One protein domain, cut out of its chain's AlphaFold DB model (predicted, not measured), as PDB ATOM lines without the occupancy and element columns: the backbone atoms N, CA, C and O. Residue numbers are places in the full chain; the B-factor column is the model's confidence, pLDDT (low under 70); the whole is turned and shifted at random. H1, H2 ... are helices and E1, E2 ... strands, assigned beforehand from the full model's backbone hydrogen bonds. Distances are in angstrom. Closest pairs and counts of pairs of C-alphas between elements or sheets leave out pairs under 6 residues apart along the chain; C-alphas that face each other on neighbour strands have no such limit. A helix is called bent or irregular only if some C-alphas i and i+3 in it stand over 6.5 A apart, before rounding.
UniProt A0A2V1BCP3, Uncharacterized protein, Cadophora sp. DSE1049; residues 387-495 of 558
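Overview. This is residues 387 to 495 of the 558 residues of an uncharacterized protein of Cadophora sp. DSE1049 (UniProt A0A2V1BCP3). A twisted sheet of four antiparallel strands has two short helices, H1 and H2, packed on one face, and beyond it two more helices, H3 and H4, meet in a corner, with H4 running back so that its last turns reach edge strand E3. The short strand E1 lies away from the other named elements, at the start of the printed part. The printed part has 109 residues with four named helices and five named strands, in the order E1 E2 H1 E3 E4 H2 E5 H3 H4; the sheet runs E3 E4 E2 E5, and the class is mixed, helices and strands. It is compact, with a radius of gyration of the C-alphas of 14.8 A, and spans 39 by 38 by 21 A.

Arrangement. The sheet is made of E3, residues 421 to 426, E4, 432 to 437, E2, 397 to 403, and E5, 456 to 458; it is strongly twisted, only just, with C-alphas up to 4.5 A off its best plane. E3 and E4 form a hairpin, with N 422 and O 435 at 2.8 A. Between E4 and E2, N 400 and O 434 are 2.9 A apart, and between E2 and E5, N 458 and O 401 are 2.8 A apart. H1, residues 406 to 415, is on the sheet at a height of 9.4 A, and its closest C-alphas to E3 are those of Phe 415 and Ile 421, 7.5 A. H2, residues 441 to 451, is on the same face at a height of 7.7 A, with the C-alphas of Lys 445 and Ile 457 of E5 closest, 7.1 A. E2, H1, E3 and E4, H2, E5 are split strand-helix-strand units, two strands running the same way with another strand between them, each with a right-handed crossover. H3, residues 468 to 474, and H4, 476 to 495, touch only at the corner, only just, with 3 pairs of C-alphas within 8 A, the closest being Val 471 and Ala 479 at 5.8 A; they are about perpendicular, at 77 degrees. H4 only grazes the sheet, with residues 490 to 494. In H2, H3 and H4 every O i to N i+4 pair is within hydrogen-bond range; in H1 1 of 6 is, beside 5 of 7 O i to N i+3 pairs.

Along the chain. E1, residues 387 to 389, begins at C-alpha 387, (201.954, 273.376, 354.568). E2 is 19.2 A long and begins at (207.942, 273.025, 342.217); E4 is 15.7 A and E3 14.0 A. H1 is 15.4 A long and only just irregular, with C-alphas 407 and 410 6.8 A apart; H2 is 15.3 A. H4, 28.2 A, ends at C-alpha 495, (203.663, 259.190, 345.593).

Size, cuts and confidence. The two C-alphas farthest apart are those of Asp 390 and Glu 473, 45.1 A. The printed part has no cut, and no link is long. The mean pLDDT of the printed part is 84.2; residues 387 to 394 and 415 to 417 are under 70.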
ATOM      1  N   ILE A 387     201.314 274.407 353.744       35.94
ATOM      2  CA  ILE A 387     201.954 273.376 354.568       35.94
ATOM      3  C   ILE A 387     203.431 273.372 354.167       35.94
ATOM      4  O   ILE A 387     203.744 273.142 352.995       35.94
ATOM      5  N   GLN A 388     204.321 273.682 355.104       36.94
ATOM      6  CA  GLN A 388     205.764 273.638 354.903       36.94
ATOM      7  C   GLN A 388     206.299 272.381 355.598       36.94
ATOM      8  O   GLN A 388     206.172 272.241 356.810       36.94
ATOM      9  N   LEU A 389     206.827 271.440 354.812       39.31
ATOM     10  CA  LEU A 389     207.747 270.424 355.323       39.31
ATOM     11  C   LEU A 389     209.117 271.103 355.374       39.31
ATOM     12  O   LEU A 389     209.456 271.803 354.414       39.31
ATOM     13  N   ASP A 390     209.870 270.965 356.465       37.12
ATOM     14  CA  ASP A 390     211.172 271.625 356.614       37.12
ATOM     15  C   ASP A 390     212.029 271.461 355.341       37.12
ATOM     16  O   ASP A 390     212.332 270.357 354.893       37.12
ATOM     17  N   GLY A 391     212.347 272.592 354.697       45.59
ATOM     18  CA  GLY A 391     213.133 272.666 353.458       45.59
ATOM     19  C   GLY A 391     212.364 272.606 352.125       45.59
ATOM     20  O   GLY A 391     212.891 273.096 351.125       45.59
ATOM     21  N   TYR A 392     211.119 272.114 352.077       48.41
ATOM     22  CA  TYR A 392     210.368 271.926 350.824       48.41
ATOM     23  C   TYR A 392     208.991 272.602 350.856       48.41
ATOM     24  O   TYR A 392     208.028 272.126 351.454       48.41
ATOM     25  N   SER A 393     208.858 273.711 350.124       57.69
ATOM     26  CA  SER A 393     207.544 274.261 349.782       57.69
ATOM     27  C   SER A 393     207.106 273.670 348.445       57.69
ATOM     28  O   SER A 393     207.727 273.971 347.429       57.69
ATOM     29  N   PHE A 394     206.025 272.882 348.416       57.50
ATOM     30  CA  PHE A 394     205.469 272.308 347.175       57.50
ATOM     31  C   PHE A 394     205.157 273.371 346.107       57.50
ATOM     32  O   PHE A 394     205.317 273.129 344.917       57.50
ATOM     33  N   ASN A 395     204.842 274.604 346.523       71.69
ATOM     34  CA  ASN A 395     204.677 275.748 345.618       71.69
ATOM     35  C   ASN A 395     205.971 276.176 344.903       71.69
ATOM     36  O   ASN A 395     205.911 276.986 343.971       71.69
ATOM     37  N   SER A 396     207.124 275.671 345.341       80.50
ATOM     38  CA  SER A 396     208.436 275.893 344.729       80.50
ATOM     39  C   SER A 396     208.712 274.934 343.581       80.50
ATOM     40  O   SER A 396     209.721 275.121 342.915       80.50
ATOM     41  N   TYR A 397     207.838 273.957 343.332       84.88
ATOM     42  CA  TYR A 397     207.942 273.025 342.217       84.88
ATOM     43  C   TYR A 397     206.856 273.302 341.180       84.88
ATOM     44  O   TYR A 397     205.821 273.905 341.474       84.88
ATOM     45  N   THR A 398     207.133 272.923 339.940       91.81
ATOM     46  CA  THR A 398     206.197 272.991 338.820       91.81
ATOM     47  C   THR A 398     206.388 271.767 337.945       91.81
ATOM     48  O   THR A 398     207.500 271.246 337.849       91.81
ATOM     49  N   LEU A 399     205.307 271.318 337.317       93.25
ATOM     50  CA  LEU A 399     205.415 270.376 336.215       93.25
ATOM     51  C   LEU A 399     205.813 271.159 334.969       93.25
ATOM     52  O   LEU A 399     205.324 272.268 334.744       93.25
ATOM     53  N   VAL A 400     206.729 270.595 334.200       95.12
ATOM     54  CA  VAL A 400     207.055 271.063 332.859       95.12
ATOM     55  C   VAL A 400     206.962 269.902 331.903       95.12
ATOM     56  O   VAL A 400     207.246 268.763 332.278       95.12
ATOM     57  N   ARG A 401     206.620 270.201 330.659       95.19
ATOM     58  CA  ARG A 401     206.713 269.232 329.580       95.19
ATOM     59  C   ARG A 401     207.874 269.587 328.673       95.19
ATOM     60  O   ARG A 401     208.022 270.743 328.283       95.19
ATOM     61  N   VAL A 402     208.685 268.593 328.345       95.00
ATOM     62  CA  VAL A 402     209.807 268.701 327.419       95.00
ATOM     63  C   VAL A 402     209.509 267.843 326.202       95.00
ATOM     64  O   VAL A 402     209.347 266.632 326.310       95.00
ATOM     65  N   SER A 403     209.420 268.464 325.037       94.75
ATOM     66  CA  SER A 403     209.196 267.781 323.763       94.75
ATOM     67  C   SER A 403     210.387 267.977 322.824       94.75
ATOM     68  O   SER A 403     211.286 268.780 323.090       94.75
ATOM     69  N   ASN A 404     210.419 267.203 321.732       93.62
ATOM     70  CA  ASN A 404     211.503 267.185 320.737       93.62
ATOM     71  C   ASN A 404     212.882 266.792 321.288       93.62
ATOM     72  O   ASN A 404     213.911 267.252 320.802       93.62
ATOM     73  N   VAL A 405     212.921 265.906 322.283       88.62
ATOM     74  CA  VAL A 405     214.188 265.405 322.840       88.62
ATOM     75  C   VAL A 405     214.885 264.427 321.878       88.62
ATOM     76  O   VAL A 405     216.109 264.295 321.871       88.62
ATOM     77  N   GLY A 406     214.117 263.754 321.015       84.94
ATOM     78  CA  GLY A 406     214.633 262.833 320.005       84.94
ATOM     79  C   GLY A 406     215.458 261.695 320.613       84.94
ATOM     80  O   GLY A 406     215.120 261.135 321.650       84.94
ATOM     81  N   HIS A 407     216.586 261.367 319.981       84.75
ATOM     82  CA  HIS A 407     217.497 260.317 320.453       84.75
ATOM     83  C   HIS A 407     218.239 260.683 321.753       84.75
ATOM     84  O   HIS A 407     218.840 259.810 322.371       84.75
ATOM     85  N   HIS A 408     218.164 261.944 322.194       83.38
ATOM     86  CA  HIS A 408     218.727 262.394 323.467       83.38
ATOM     87  C   HIS A 408     217.821 262.096 324.668       83.38
ATOM     88  O   HIS A 408     218.197 262.412 325.793       83.38
ATOM     89  N   ALA A 409     216.665 261.449 324.472       81.38
ATOM     90  CA  ALA A 409     215.823 260.981 325.574       81.38
ATOM     91  C   ALA A 409     216.602 260.083 326.558       81.38
ATOM     92  O   ALA A 409     216.450 260.220 327.763       81.38
ATOM     93  N   GLN A 410     217.537 259.256 326.072       79.31
ATOM     94  CA  GLN A 410     218.412 258.449 326.940       79.31
ATOM     95  C   GLN A 410     219.371 259.299 327.787       79.31
ATOM     96  O   GLN A 410     219.772 258.892 328.871       79.31
ATOM     97  N   SER A 411     219.736 260.490 327.309       79.44
ATOM     98  CA  SER A 411     220.545 261.442 328.072       79.44
ATOM     99  C   SER A 411     219.724 262.172 329.137       79.44
ATOM    100  O   SER A 411     220.312 262.671 330.090       79.44
ATOM    101  N   LEU A 412     218.386 262.211 329.028       75.31
ATOM    102  CA  LEU A 412     217.528 262.743 330.094       75.31
ATOM    103  C   LEU A 412     217.603 261.900 331.369       75.31
ATOM    104  O   LEU A 412     217.531 262.457 332.460       75.31
ATOM    105  N   ASP A 413     217.837 260.591 331.269       70.25
ATOM    106  CA  ASP A 413     218.032 259.742 332.454       70.25
ATOM    107  C   ASP A 413     219.256 260.169 333.275       70.25
ATOM    108  O   ASP A 413     219.281 260.027 334.500       70.25
ATOM    109  N   GLU A 414     220.258 260.782 332.637       76.44
ATOM    110  CA  GLU A 414     221.392 261.367 333.351       76.44
ATOM    111  C   GLU A 414     220.995 262.614 334.154       76.44
ATOM    112  O   GLU A 414     221.640 262.909 335.163       76.44
ATOM    113  N   PHE A 415     219.907 263.301 333.780       69.75
ATOM    114  CA  PHE A 415     219.384 264.450 334.520       69.75
ATOM    115  C   PHE A 415     218.664 264.070 335.815       69.75
ATOM    116  O   PHE A 415     218.553 264.911 336.707       69.75
ATOM    117  N   VAL A 416     218.240 262.814 335.982       61.94
ATOM    118  CA  VAL A 416     217.670 262.332 337.257       61.94
ATOM    119  C   VAL A 416     218.682 262.472 338.407       61.94
ATOM    120  O   VAL A 416     218.309 262.502 339.575       61.94
ATOM    121  N   LYS A 417     219.974 262.639 338.092       66.44
ATOM    122  CA  LYS A 417     221.036 262.921 339.068       66.44
ATOM    123  C   LYS A 417     220.997 264.343 339.642       66.44
ATOM    124  O   LYS A 417     221.751 264.620 340.570       66.44
ATOM    125  N   PHE A 418     220.179 265.251 339.107       72.75
ATOM    126  CA  PHE A 418     220.017 266.585 339.678       72.75
ATOM    127  C   PHE A 418     218.911 266.579 340.730       72.75
ATOM    128  O   PHE A 418     217.740 266.430 340.396       72.75
ATOM    129  N   ASP A 419     219.266 266.897 341.977       73.38
ATOM    130  CA  ASP A 419     218.331 267.031 343.112       73.38
ATOM    131  C   ASP A 419     217.171 268.022 342.857       73.38
ATOM    132  O   ASP A 419     216.183 268.079 343.593       73.38
ATOM    133  N   ALA A 420     217.292 268.847 341.815       79.38
ATOM    134  CA  ALA A 420     216.287 269.812 341.400       79.38
ATOM    135  C   ALA A 420     215.142 269.219 340.556       79.38
ATOM    136  O   ALA A 420     214.120 269.901 340.394       79.38
ATOM    137  N   ILE A 421     215.296 267.994 340.037       85.38
ATOM    138  CA  ILE A 421     214.273 267.241 339.303       85.38
ATOM    139  C   ILE A 421     213.775 266.122 340.217       85.38
ATOM    140  O   ILE A 421     214.494 265.177 340.515       85.38
ATOM    141  N   LEU A 422     212.537 266.246 340.689       81.00
ATOM    142  CA  LEU A 422     211.939 265.279 341.607       81.00
ATOM    143  C   LEU A 422     211.491 264.017 340.889       81.00
ATOM    144  O   LEU A 422     211.658 262.934 341.424       81.00
ATOM    145  N   SER A 423     210.891 264.147 339.712       86.31
ATOM    146  CA  SER A 423     210.396 263.011 338.944       86.31
ATOM    147  C   SER A 423     210.456 263.305 337.458       86.31
ATOM    148  O   SER A 423     210.451 264.468 337.039       86.31
ATOM    149  N   MET A 424     210.517 262.228 336.683       89.56
ATOM    150  CA  MET A 424     210.567 262.257 335.236       89.56
ATOM    151  C   MET A 424     209.764 261.079 334.688       89.56
ATOM    152  O   MET A 424     210.018 259.934 335.057       89.56
ATOM    153  N   ASP A 425     208.804 261.370 333.815       89.44
ATOM    154  CA  ASP A 425     207.930 260.376 333.200       89.44
ATOM    155  C   ASP A 425     207.826 260.627 331.690       89.44
ATOM    156  O   ASP A 425     207.494 261.731 331.256       89.44
ATOM    157  N   GLU A 426     208.062 259.590 330.889       91.06
ATOM    158  CA  GLU A 426     207.804 259.621 329.448       91.06
ATOM    159  C   GLU A 426     206.289 259.549 329.174       91.06
ATOM    160  O   GLU A 426     205.552 258.769 329.790       91.06
ATOM    161  N   LEU A 427     205.810 260.396 328.263       90.06
ATOM    162  CA  LEU A 427     204.417 260.503 327.837       90.06
ATOM    163  C   LEU A 427     204.168 259.707 326.551       90.06
ATOM    164  O   LEU A 427     205.080 259.386 325.799       90.06
ATOM    165  N   GLU A 428     202.895 259.431 326.259       86.12
ATOM    166  CA  GLU A 428     202.491 258.643 325.081       86.12
ATOM    167  C   GLU A 428     202.887 259.270 323.737       86.12
ATOM    168  O   GLU A 428     202.934 258.576 322.724       86.12
ATOM    169  N   ASP A 429     203.143 260.576 323.711       86.69
ATOM    170  CA  ASP A 429     203.583 261.302 322.522       86.69
ATOM    171  C   ASP A 429     205.105 261.511 322.475       86.69
ATOM    172  O   ASP A 429     205.569 262.417 321.786       86.69
ATOM    173  N   GLU A 430     205.866 260.701 323.223       89.19
ATOM    174  CA  GLU A 430     207.338 260.736 323.306       89.19
ATOM    175  C   GLU A 430     207.895 262.044 323.907       89.19
ATOM    176  O   GLU A 430     209.101 262.302 323.895       89.19
ATOM    177  N   SER A 431     207.017 262.891 324.452       92.62
ATOM    178  CA  SER A 431     207.414 264.005 325.305       92.62
ATOM    179  C   SER A 431     207.646 263.531 326.738       92.62
ATOM    180  O   SER A 431     207.261 262.430 327.118       92.62
ATOM    181  N   TRP A 432     208.288 264.362 327.545       93.44
ATOM    182  CA  TRP A 432     208.659 264.045 328.916       93.44
ATOM    183  C   TRP A 432     208.012 265.034 329.873       93.44
ATOM    184  O   TRP A 432     208.048 266.239 329.643       93.44
ATOM    185  N   GLU A 433     207.434 264.539 330.958       93.12
ATOM    186  CA  GLU A 433     206.937 265.347 332.068       93.12
ATOM    187  C   GLU A 433     207.983 265.344 333.184       93.12
ATOM    188  O   GLU A 433     208.411 264.284 333.639       93.12
ATOM    189  N   LEU A 434     208.402 266.531 333.621       92.75
ATOM    190  CA  LEU A 434     209.391 266.707 334.681       92.75
ATOM    191  C   LEU A 434     208.785 267.508 335.832       92.75
ATOM    192  O   LEU A 434     208.274 268.613 335.629       92.75
ATOM    193  N   ALA A 435     208.908 267.005 337.059       90.25
ATOM    194  CA  ALA A 435     208.602 267.771 338.264       90.25
ATOM    195  C   ALA A 435     209.860 268.500 338.741       90.25
ATOM    196  O   ALA A 435     210.764 267.888 339.306       90.25
ATOM    197  N   VAL A 436     209.936 269.813 338.524       90.81
ATOM    198  CA  VAL A 436     211.182 270.578 338.700       90.81
ATOM    199  C   VAL A 436     211.011 271.762 339.631       90.81
ATOM    200  O   VAL A 436     209.945 272.377 339.711       90.81
ATOM    201  N   SER A 437     212.080 272.119 340.341       88.69
ATOM    202  CA  SER A 437     212.093 273.348 341.134       88.69
ATOM    203  C   SER A 437     211.942 274.567 340.220       88.69
ATOM    204  O   SER A 437     212.724 274.768 339.291       88.69
ATOM    205  N   LYS A 438     210.990 275.456 340.521       91.50
ATOM    206  CA  LYS A 438     210.778 276.730 339.812       91.50
ATOM    207  C   LYS A 438     212.042 277.588 339.764       91.50
ATOM    208  O   LYS A 438     212.229 278.336 338.811       91.50
ATOM    209  N   ARG A 439     212.913 277.483 340.777       90.12
ATOM    210  CA  ARG A 439     214.207 278.189 340.811       90.12
ATOM    211  C   ARG A 439     215.225 277.602 339.835       90.12
ATOM    212  O   ARG A 439     216.072 278.341 339.353       90.12
ATOM    213  N   PHE A 440     215.134 276.304 339.558       90.88
ATOM    214  CA  PHE A 440     216.020 275.589 338.642       90.88
ATOM    215  C   PHE A 440     215.552 275.665 337.184       90.88
ATOM    216  O   PHE A 440     216.340 275.436 336.276       90.88
ATOM    217  N   LEU A 441     214.292 276.041 336.945       92.12
ATOM    218  CA  LEU A 441     213.699 276.129 335.610       92.12
ATOM    219  C   LEU A 441     214.547 276.911 334.580       92.12
ATOM    220  O   LEU A 441     214.662 276.424 333.458       92.12
ATOM    221  N   PRO A 442     215.161 278.075 334.895       94.31
ATOM    222  CA  PRO A 442     216.033 278.764 333.940       94.31
ATOM    223  C   PRO A 442     217.279 277.942 333.588       94.31
ATOM    224  O   PRO A 442     217.585 277.773 332.416       94.31
ATOM    225  N   THR A 443     217.940 277.361 334.592       93.50
ATOM    226  CA  THR A 443     219.122 276.508 334.400       93.50
ATOM    227  C   THR A 443     218.787 275.261 333.591       93.50
ATOM    228  O   THR A 443     219.523 274.911 332.678       93.50
ATOM    229  N   LEU A 444     217.646 274.629 333.874       91.62
ATOM    230  CA  LEU A 444     217.151 273.495 333.102       91.62
ATOM    231  C   LEU A 444     216.934 273.873 331.631       91.62
ATOM    232  O   LEU A 444     217.303 273.103 330.752       91.62
ATOM    233  N   LYS A 445     216.362 275.056 331.361       93.75
ATOM    234  CA  LYS A 445     216.181 275.562 329.992       93.75
ATOM    235  C   LYS A 445     217.513 275.743 329.276       93.75
ATOM    236  O   LYS A 445     217.644 275.268 328.153       93.75
ATOM    237  N   ASP A 446     218.486 276.374 329.925       93.19
ATOM    238  CA  ASP A 446     219.812 276.596 329.342       93.19
ATOM    239  C   ASP A 446     220.514 275.263 329.038       93.19
ATOM    240  O   ASP A 446     221.010 275.063 327.932       93.19
ATOM    241  N   MET A 447     220.478 274.316 329.981       91.25
ATOM    242  CA  MET A 447     221.082 272.989 329.818       91.25
ATOM    243  C   MET A 447     220.428 272.172 328.705       91.25
ATOM    244  O   MET A 447     221.118 271.600 327.862       91.25
ATOM    245  N   LEU A 448     219.094 272.105 328.691       90.81
ATOM    246  CA  LEU A 448     218.370 271.354 327.671       90.81
ATOM    247  C   LEU A 448     218.556 271.980 326.288       90.81
ATOM    248  O   LEU A 448     218.701 271.240 325.324       90.81
ATOM    249  N   HIS A 449     218.638 273.308 326.183       92.19
ATOM    250  CA  HIS A 449     218.927 273.984 324.920       92.19
ATOM    251  C   HIS A 449     220.387 273.781 324.465       92.19
ATOM    252  O   HIS A 449     220.659 273.754 323.264       92.19
ATOM    253  N   GLU A 450     221.343 273.643 325.385       93.19
ATOM    254  CA  GLU A 450     222.732 273.311 325.040       93.19
ATOM    255  C   GLU A 450     222.853 271.872 324.516       93.19
ATOM    256  O   GLU A 450     223.529 271.634 323.515       93.19
ATOM    257  N   MET A 451     222.167 270.923 325.158       89.19
ATOM    258  CA  MET A 451     222.207 269.507 324.777       89.19
ATOM    259  C   MET A 451     221.347 269.193 323.553       89.19
ATOM    260  O   MET A 451     221.756 268.420 322.688       89.19
ATOM    261  N   VAL A 452     220.155 269.783 323.484       92.06
ATOM    262  CA  VAL A 452     219.151 269.557 322.444       92.06
ATOM    263  C   VAL A 452     218.589 270.917 322.014       92.06
ATOM    264  O   VAL A 452     217.566 271.364 322.539       92.06
ATOM    265  N   PRO A 453     219.234 271.594 321.043       90.81
ATOM    266  CA  PRO A 453     218.854 272.948 320.628       90.81
ATOM    267  C   PRO A 453     217.399 273.099 320.174       90.81
ATOM    268  O   PRO A 453     216.835 274.183 320.286       90.81
ATOM    269  N   ASP A 454     216.790 272.015 319.691       92.75
ATOM    270  CA  ASP A 454     215.414 271.997 319.189       92.75
ATOM    271  C   ASP A 454     214.376 271.581 320.253       92.75
ATOM    272  O   ASP A 454     213.192 271.424 319.930       92.75
ATOM    273  N   CYS A 455     214.789 271.382 321.513       94.06
ATOM    274  CA  CYS A 455     213.858 271.010 322.574       94.06
ATOM    275  C   CYS A 455     212.884 272.154 322.890       94.06
ATOM    276  O   CYS A 455     213.227 273.340 322.869       94.06
ATOM    277  N   ILE A 456     211.647 271.789 323.216       95.06
ATOM    278  CA  ILE A 456     210.610 272.740 323.618       95.06
ATOM    279  C   ILE A 456     210.245 272.442 325.065       95.06
ATOM    280  O   ILE A 456     209.932 271.305 325.402       95.06
ATOM    281  N   ILE A 457     210.281 273.471 325.916       95.31
ATOM    282  CA  ILE A 457     209.958 273.362 327.343       95.31
ATOM    283  C   ILE A 457     208.714 274.198 327.637       95.31
ATOM    284  O   ILE A 457     208.776 275.430 327.706       95.31
ATOM    285  N   GLU A 458     207.595 273.516 327.848       95.69
ATOM    286  CA  GLU A 458     206.302 274.091 328.219       95.69
ATOM    287  C   GLU A 458     206.245 274.224 329.745       95.69
ATOM    288  O   GLU A 458     206.012 273.260 330.478       95.69
ATOM    289  N   SER A 459     206.533 275.426 330.247       92.12
ATOM    290  CA  SER A 459     206.583 275.693 331.694       92.12
ATOM    291  C   SER A 459     205.219 275.910 332.353       92.12
ATOM    292  O   SER A 459     205.128 275.939 333.577       92.12
ATOM    293  N   ASP A 460     204.185 276.108 331.546       90.19
ATOM    294  CA  ASP A 460     202.777 276.278 331.903       90.19
ATOM    295  C   ASP A 460     201.939 275.035 331.563       90.19
ATOM    296  O   ASP A 460     200.718 275.112 331.475       90.19
ATOM    297  N   TYR A 461     202.605 273.890 331.401       92.75
ATOM    298  CA  TYR A 461     201.981 272.604 331.128       92.75
ATOM    299  C   TYR A 461     200.930 272.233 332.189       92.75
ATOM    300  O   TYR A 461     201.244 272.094 333.375       92.75
ATOM    301  N   ASP A 462     199.687 272.029 331.743       91.94
ATOM    302  CA  ASP A 462     198.616 271.431 332.539       91.94
ATOM    303  C   ASP A 462     198.491 269.939 332.176       91.94
ATOM    304  O   ASP A 462     198.055 269.604 331.070       91.94
ATOM    305  N   PRO A 463     198.816 269.008 333.093       91.25
ATOM    306  CA  PRO A 463     198.746 267.574 332.817       91.25
ATOM    307  C   PRO A 463     197.319 267.053 332.602       91.25
ATOM    308  O   PRO A 463     197.127 265.895 332.219       91.25
ATOM    309  N   THR A 464     196.309 267.885 332.866       91.94
ATOM    310  CA  THR A 464     194.895 267.574 332.657       91.94
ATOM    311  C   THR A 464     194.347 268.121 331.339       91.94
ATOM    312  O   THR A 464     193.233 267.754 330.949       91.94
ATOM    313  N   GLU A 465     195.116 268.951 330.627       92.69
ATOM    314  CA  GLU A 465     194.703 269.521 329.350       92.69
ATOM    315  C   GLU A 465     194.925 268.513 328.203       92.69
ATOM    316  O   GLU A 465     196.044 268.038 327.984       92.69
ATOM    317  N   PRO A 466     193.865 268.128 327.467       88.88
ATOM    318  CA  PRO A 466     193.995 267.212 326.341       88.88
ATOM    319  C   PRO A 466     194.603 267.894 325.116       88.88
ATOM    320  O   PRO A 466     194.337 269.063 324.835       88.88
ATOM    321  N   ASN A 467     195.366 267.138 324.328       88.06
ATOM    322  CA  ASN A 467     195.913 267.636 323.071       88.06
ATOM    323  C   ASN A 467     194.838 267.689 321.966       88.06
ATOM    324  O   ASN A 467     193.768 267.083 322.061       88.06
ATOM    325  N   ALA A 468     195.128 268.408 320.877       88.81
ATOM    326  CA  ALA A 468     194.173 268.619 319.788       88.81
ATOM    327  C   ALA A 468     193.657 267.309 319.162       88.81
ATOM    328  O   ALA A 468     192.476 267.218 318.829       88.81
ATOM    329  N   LYS A 469     194.517 266.289 319.049       89.12
ATOM    330  CA  LYS A 469     194.164 264.976 318.495       89.12
ATOM    331  C   LYS A 469     193.175 264.239 319.402       89.12
ATOM    332  O   LYS A 469     192.165 263.731 318.934       89.12
ATOM    333  N   GLU A 470     193.414 264.238 320.709       89.06
ATOM    334  CA  GLU A 470     192.511 263.630 321.693       89.06
ATOM    335  C   GLU A 470     191.160 264.346 321.742       89.06
ATOM    336  O   GLU A 470     190.115 263.707 321.873       89.06
ATOM    337  N   VAL A 471     191.165 265.676 321.609       93.69
ATOM    338  CA  VAL A 471     189.935 266.473 321.519       93.69
ATOM    339  C   VAL A 471     189.152 266.138 320.247       93.69
ATOM    340  O   VAL A 471     187.926 266.050 320.314       93.69
ATOM    341  N   GLU A 472     189.826 265.924 319.115       94.00
ATOM    342  CA  GLU A 472     189.199 265.504 317.856       94.00
ATOM    343  C   GLU A 472     188.594 264.093 317.957       94.00
ATOM    344  O   GLU A 472     187.461 263.877 317.526       94.00
ATOM    345  N   GLU A 473     189.305 263.149 318.579       94.31
ATOM    346  CA  GLU A 473     188.885 261.744 318.681       94.31
ATOM    347  C   GLU A 473     187.793 261.505 319.739       94.31
ATOM    348  O   GLU A 473     186.846 260.748 319.507       94.31
ATOM    349  N   LEU A 474     187.909 262.130 320.915       91.94
ATOM    350  CA  LEU A 474     187.063 261.838 322.081       91.94
ATOM    351  C   LEU A 474     186.063 262.956 322.403       91.94
ATOM    352  O   LEU A 474     185.088 262.720 323.126       91.94
ATOM    353  N   GLY A 475     186.279 264.160 321.874       95.25
ATOM    354  CA  GLY A 475     185.603 265.377 322.309       95.25
ATOM    355  C   GLY A 475     186.227 265.964 323.580       95.25
ATOM    356  O   GLY A 475     186.681 265.238 324.466       95.25
ATOM    357  N   SER A 476     186.200 267.297 323.688       91.44
ATOM    358  CA  SER A 476     186.897 268.069 324.735       91.44
ATOM    359  C   SER A 476     186.663 267.548 326.160       91.44
ATOM    360  O   SER A 476     187.620 267.289 326.885       91.44
ATOM    361  N   GLU A 477     185.406 267.318 326.553       91.75
ATOM    362  CA  GLU A 477     185.098 266.919 327.931       91.75
ATOM    363  C   GLU A 477     185.611 265.512 328.268       91.75
ATOM    364  O   GLU A 477     186.176 265.290 329.337       91.75
ATOM    365  N   ARG A 478     185.449 264.552 327.351       89.25
ATOM    366  CA  ARG A 478     185.888 263.167 327.580       89.25
ATOM    367  C   ARG A 478     187.407 263.060 327.582       89.25
ATOM    368  O   ARG A 478     187.948 262.352 328.424       89.25
ATOM    369  N   ALA A 479     188.070 263.785 326.683       88.25
ATOM    370  CA  ALA A 479     189.522 263.854 326.636       88.25
ATOM    371  C   ALA A 479     190.092 264.436 327.942       88.25
ATOM    372  O   ALA A 479     191.008 263.858 328.522       88.25
ATOM    373  N   ARG A 480     189.480 265.503 328.475       90.75
ATOM    374  CA  ARG A 480     189.868 266.098 329.765       90.75
ATOM    375  C   ARG A 480     189.688 265.135 330.942       90.75
ATOM    376  O   ARG A 480     190.588 265.004 331.769       90.75
ATOM    377  N   ILE A 481     188.551 264.433 331.021       84.88
ATOM    378  CA  ILE A 481     188.307 263.417 332.067       84.88
ATOM    379  C   ILE A 481     189.359 262.305 331.995       84.88
ATOM    380  O   ILE A 481     189.917 261.919 333.022       84.88
ATOM    381  N   LEU A 482     189.658 261.815 330.788       84.75
ATOM    382  CA  LEU A 482     190.674 260.787 330.578       84.75
ATOM    383  C   LEU A 482     192.065 261.275 331.004       84.75
ATOM    384  O   LEU A 482     192.743 260.572 331.749       84.75
ATOM    385  N   LYS A 483     192.466 262.491 330.616       88.19
ATOM    386  CA  LYS A 483     193.748 263.085 331.029       88.19
ATOM    387  C   LYS A 483     193.862 263.268 332.528       88.19
ATOM    388  O   LYS A 483     194.873 262.897 333.113       88.19
ATOM    389  N   THR A 484     192.796 263.754 333.156       86.31
ATOM    390  CA  THR A 484     192.723 263.904 334.612       86.31
ATOM    391  C   THR A 484     192.931 262.554 335.297       86.31
ATOM    392  O   THR A 484     193.716 262.445 336.235       86.31
ATOM    393  N   HIS A 485     192.284 261.500 334.794       84.62
ATOM    394  CA  HIS A 485     192.459 260.149 335.313       84.62
ATOM    395  C   HIS A 485     193.892 259.625 335.121       84.62
ATOM    396  O   HIS A 485     194.494 259.150 336.081       84.62
ATOM    397  N   ILE A 486     194.464 259.763 333.920       85.31
ATOM    398  CA  ILE A 486     195.845 259.348 333.622       85.31
ATOM    399  C   ILE A 486     196.839 260.088 334.524       85.31
ATOM    400  O   ILE A 486     197.739 259.470 335.092       85.31
ATOM    401  N   PHE A 487     196.670 261.399 334.698       87.81
ATOM    402  CA  PHE A 487     197.493 262.186 335.607       87.81
ATOM    403  C   PHE A 487     197.366 261.703 337.054       87.81
ATOM    404  O   PHE A 487     198.384 261.480 337.700       87.81
ATOM    405  N   HIS A 488     196.150 261.455 337.551       79.62
ATOM    406  CA  HIS A 488     195.957 260.928 338.903       79.62
ATOM    407  C   HIS A 488     196.663 259.590 339.122       79.62
ATOM    408  O   HIS A 488     197.343 259.433 340.133       79.62
ATOM    409  N   VAL A 489     196.551 258.653 338.177       79.31
ATOM    410  CA  VAL A 489     197.228 257.349 338.263       79.31
ATOM    411  C   VAL A 489     198.750 257.526 338.320       79.31
ATOM    412  O   VAL A 489     199.414 256.883 339.135       79.31
ATOM    413  N   ARG A 490     199.311 258.425 337.500       84.75
ATOM    414  CA  ARG A 490     200.754 258.727 337.496       84.75
ATOM    415  C   ARG A 490     201.210 259.408 338.785       84.75
ATOM    416  O   ARG A 490     202.195 258.976 339.379       84.75
ATOM    417  N   ALA A 491     200.468 260.404 339.260       79.38
ATOM    418  CA  ALA A 491     200.748 261.087 340.518       79.38
ATOM    419  C   ALA A 491     200.699 260.115 341.705       79.38
ATOM    420  O   ALA A 491     201.561 260.150 342.580       79.38
ATOM    421  N   GLU A 492     199.728 259.200 341.724       76.25
ATOM    422  CA  GLU A 492     199.616 258.179 342.762       76.25
ATOM    423  C   GLU A 492     200.780 257.182 342.728       76.25
ATOM    424  O   GLU A 492     201.305 256.823 343.784       76.25
ATOM    425  N   ARG A 493     201.219 256.770 341.531       80.06
ATOM    426  CA  ARG A 493     202.428 255.956 341.357       80.06
ATOM    427  C   ARG A 493     203.661 256.685 341.894       80.06
ATOM    428  O   ARG A 493     204.361 256.123 342.731       80.06
ATOM    429  N   CYS A 494     203.865 257.944 341.502       72.19
ATOM    430  CA  CYS A 494     204.967 258.768 342.000       72.19
ATOM    431  C   CYS A 494     204.943 258.867 343.527       72.19
ATOM    432  O   CYS A 494     205.956 258.621 344.169       72.19
ATOM    433  N   MET A 495     203.786 259.149 344.133       73.81
ATOM    434  CA  MET A 495     203.663 259.190 345.593       73.81
ATOM    435  C   MET A 495     203.994 257.837 346.230       73.81
ATOM    436  O   MET A 495     204.739 257.795 347.203       73.81
TER     437      MET A 495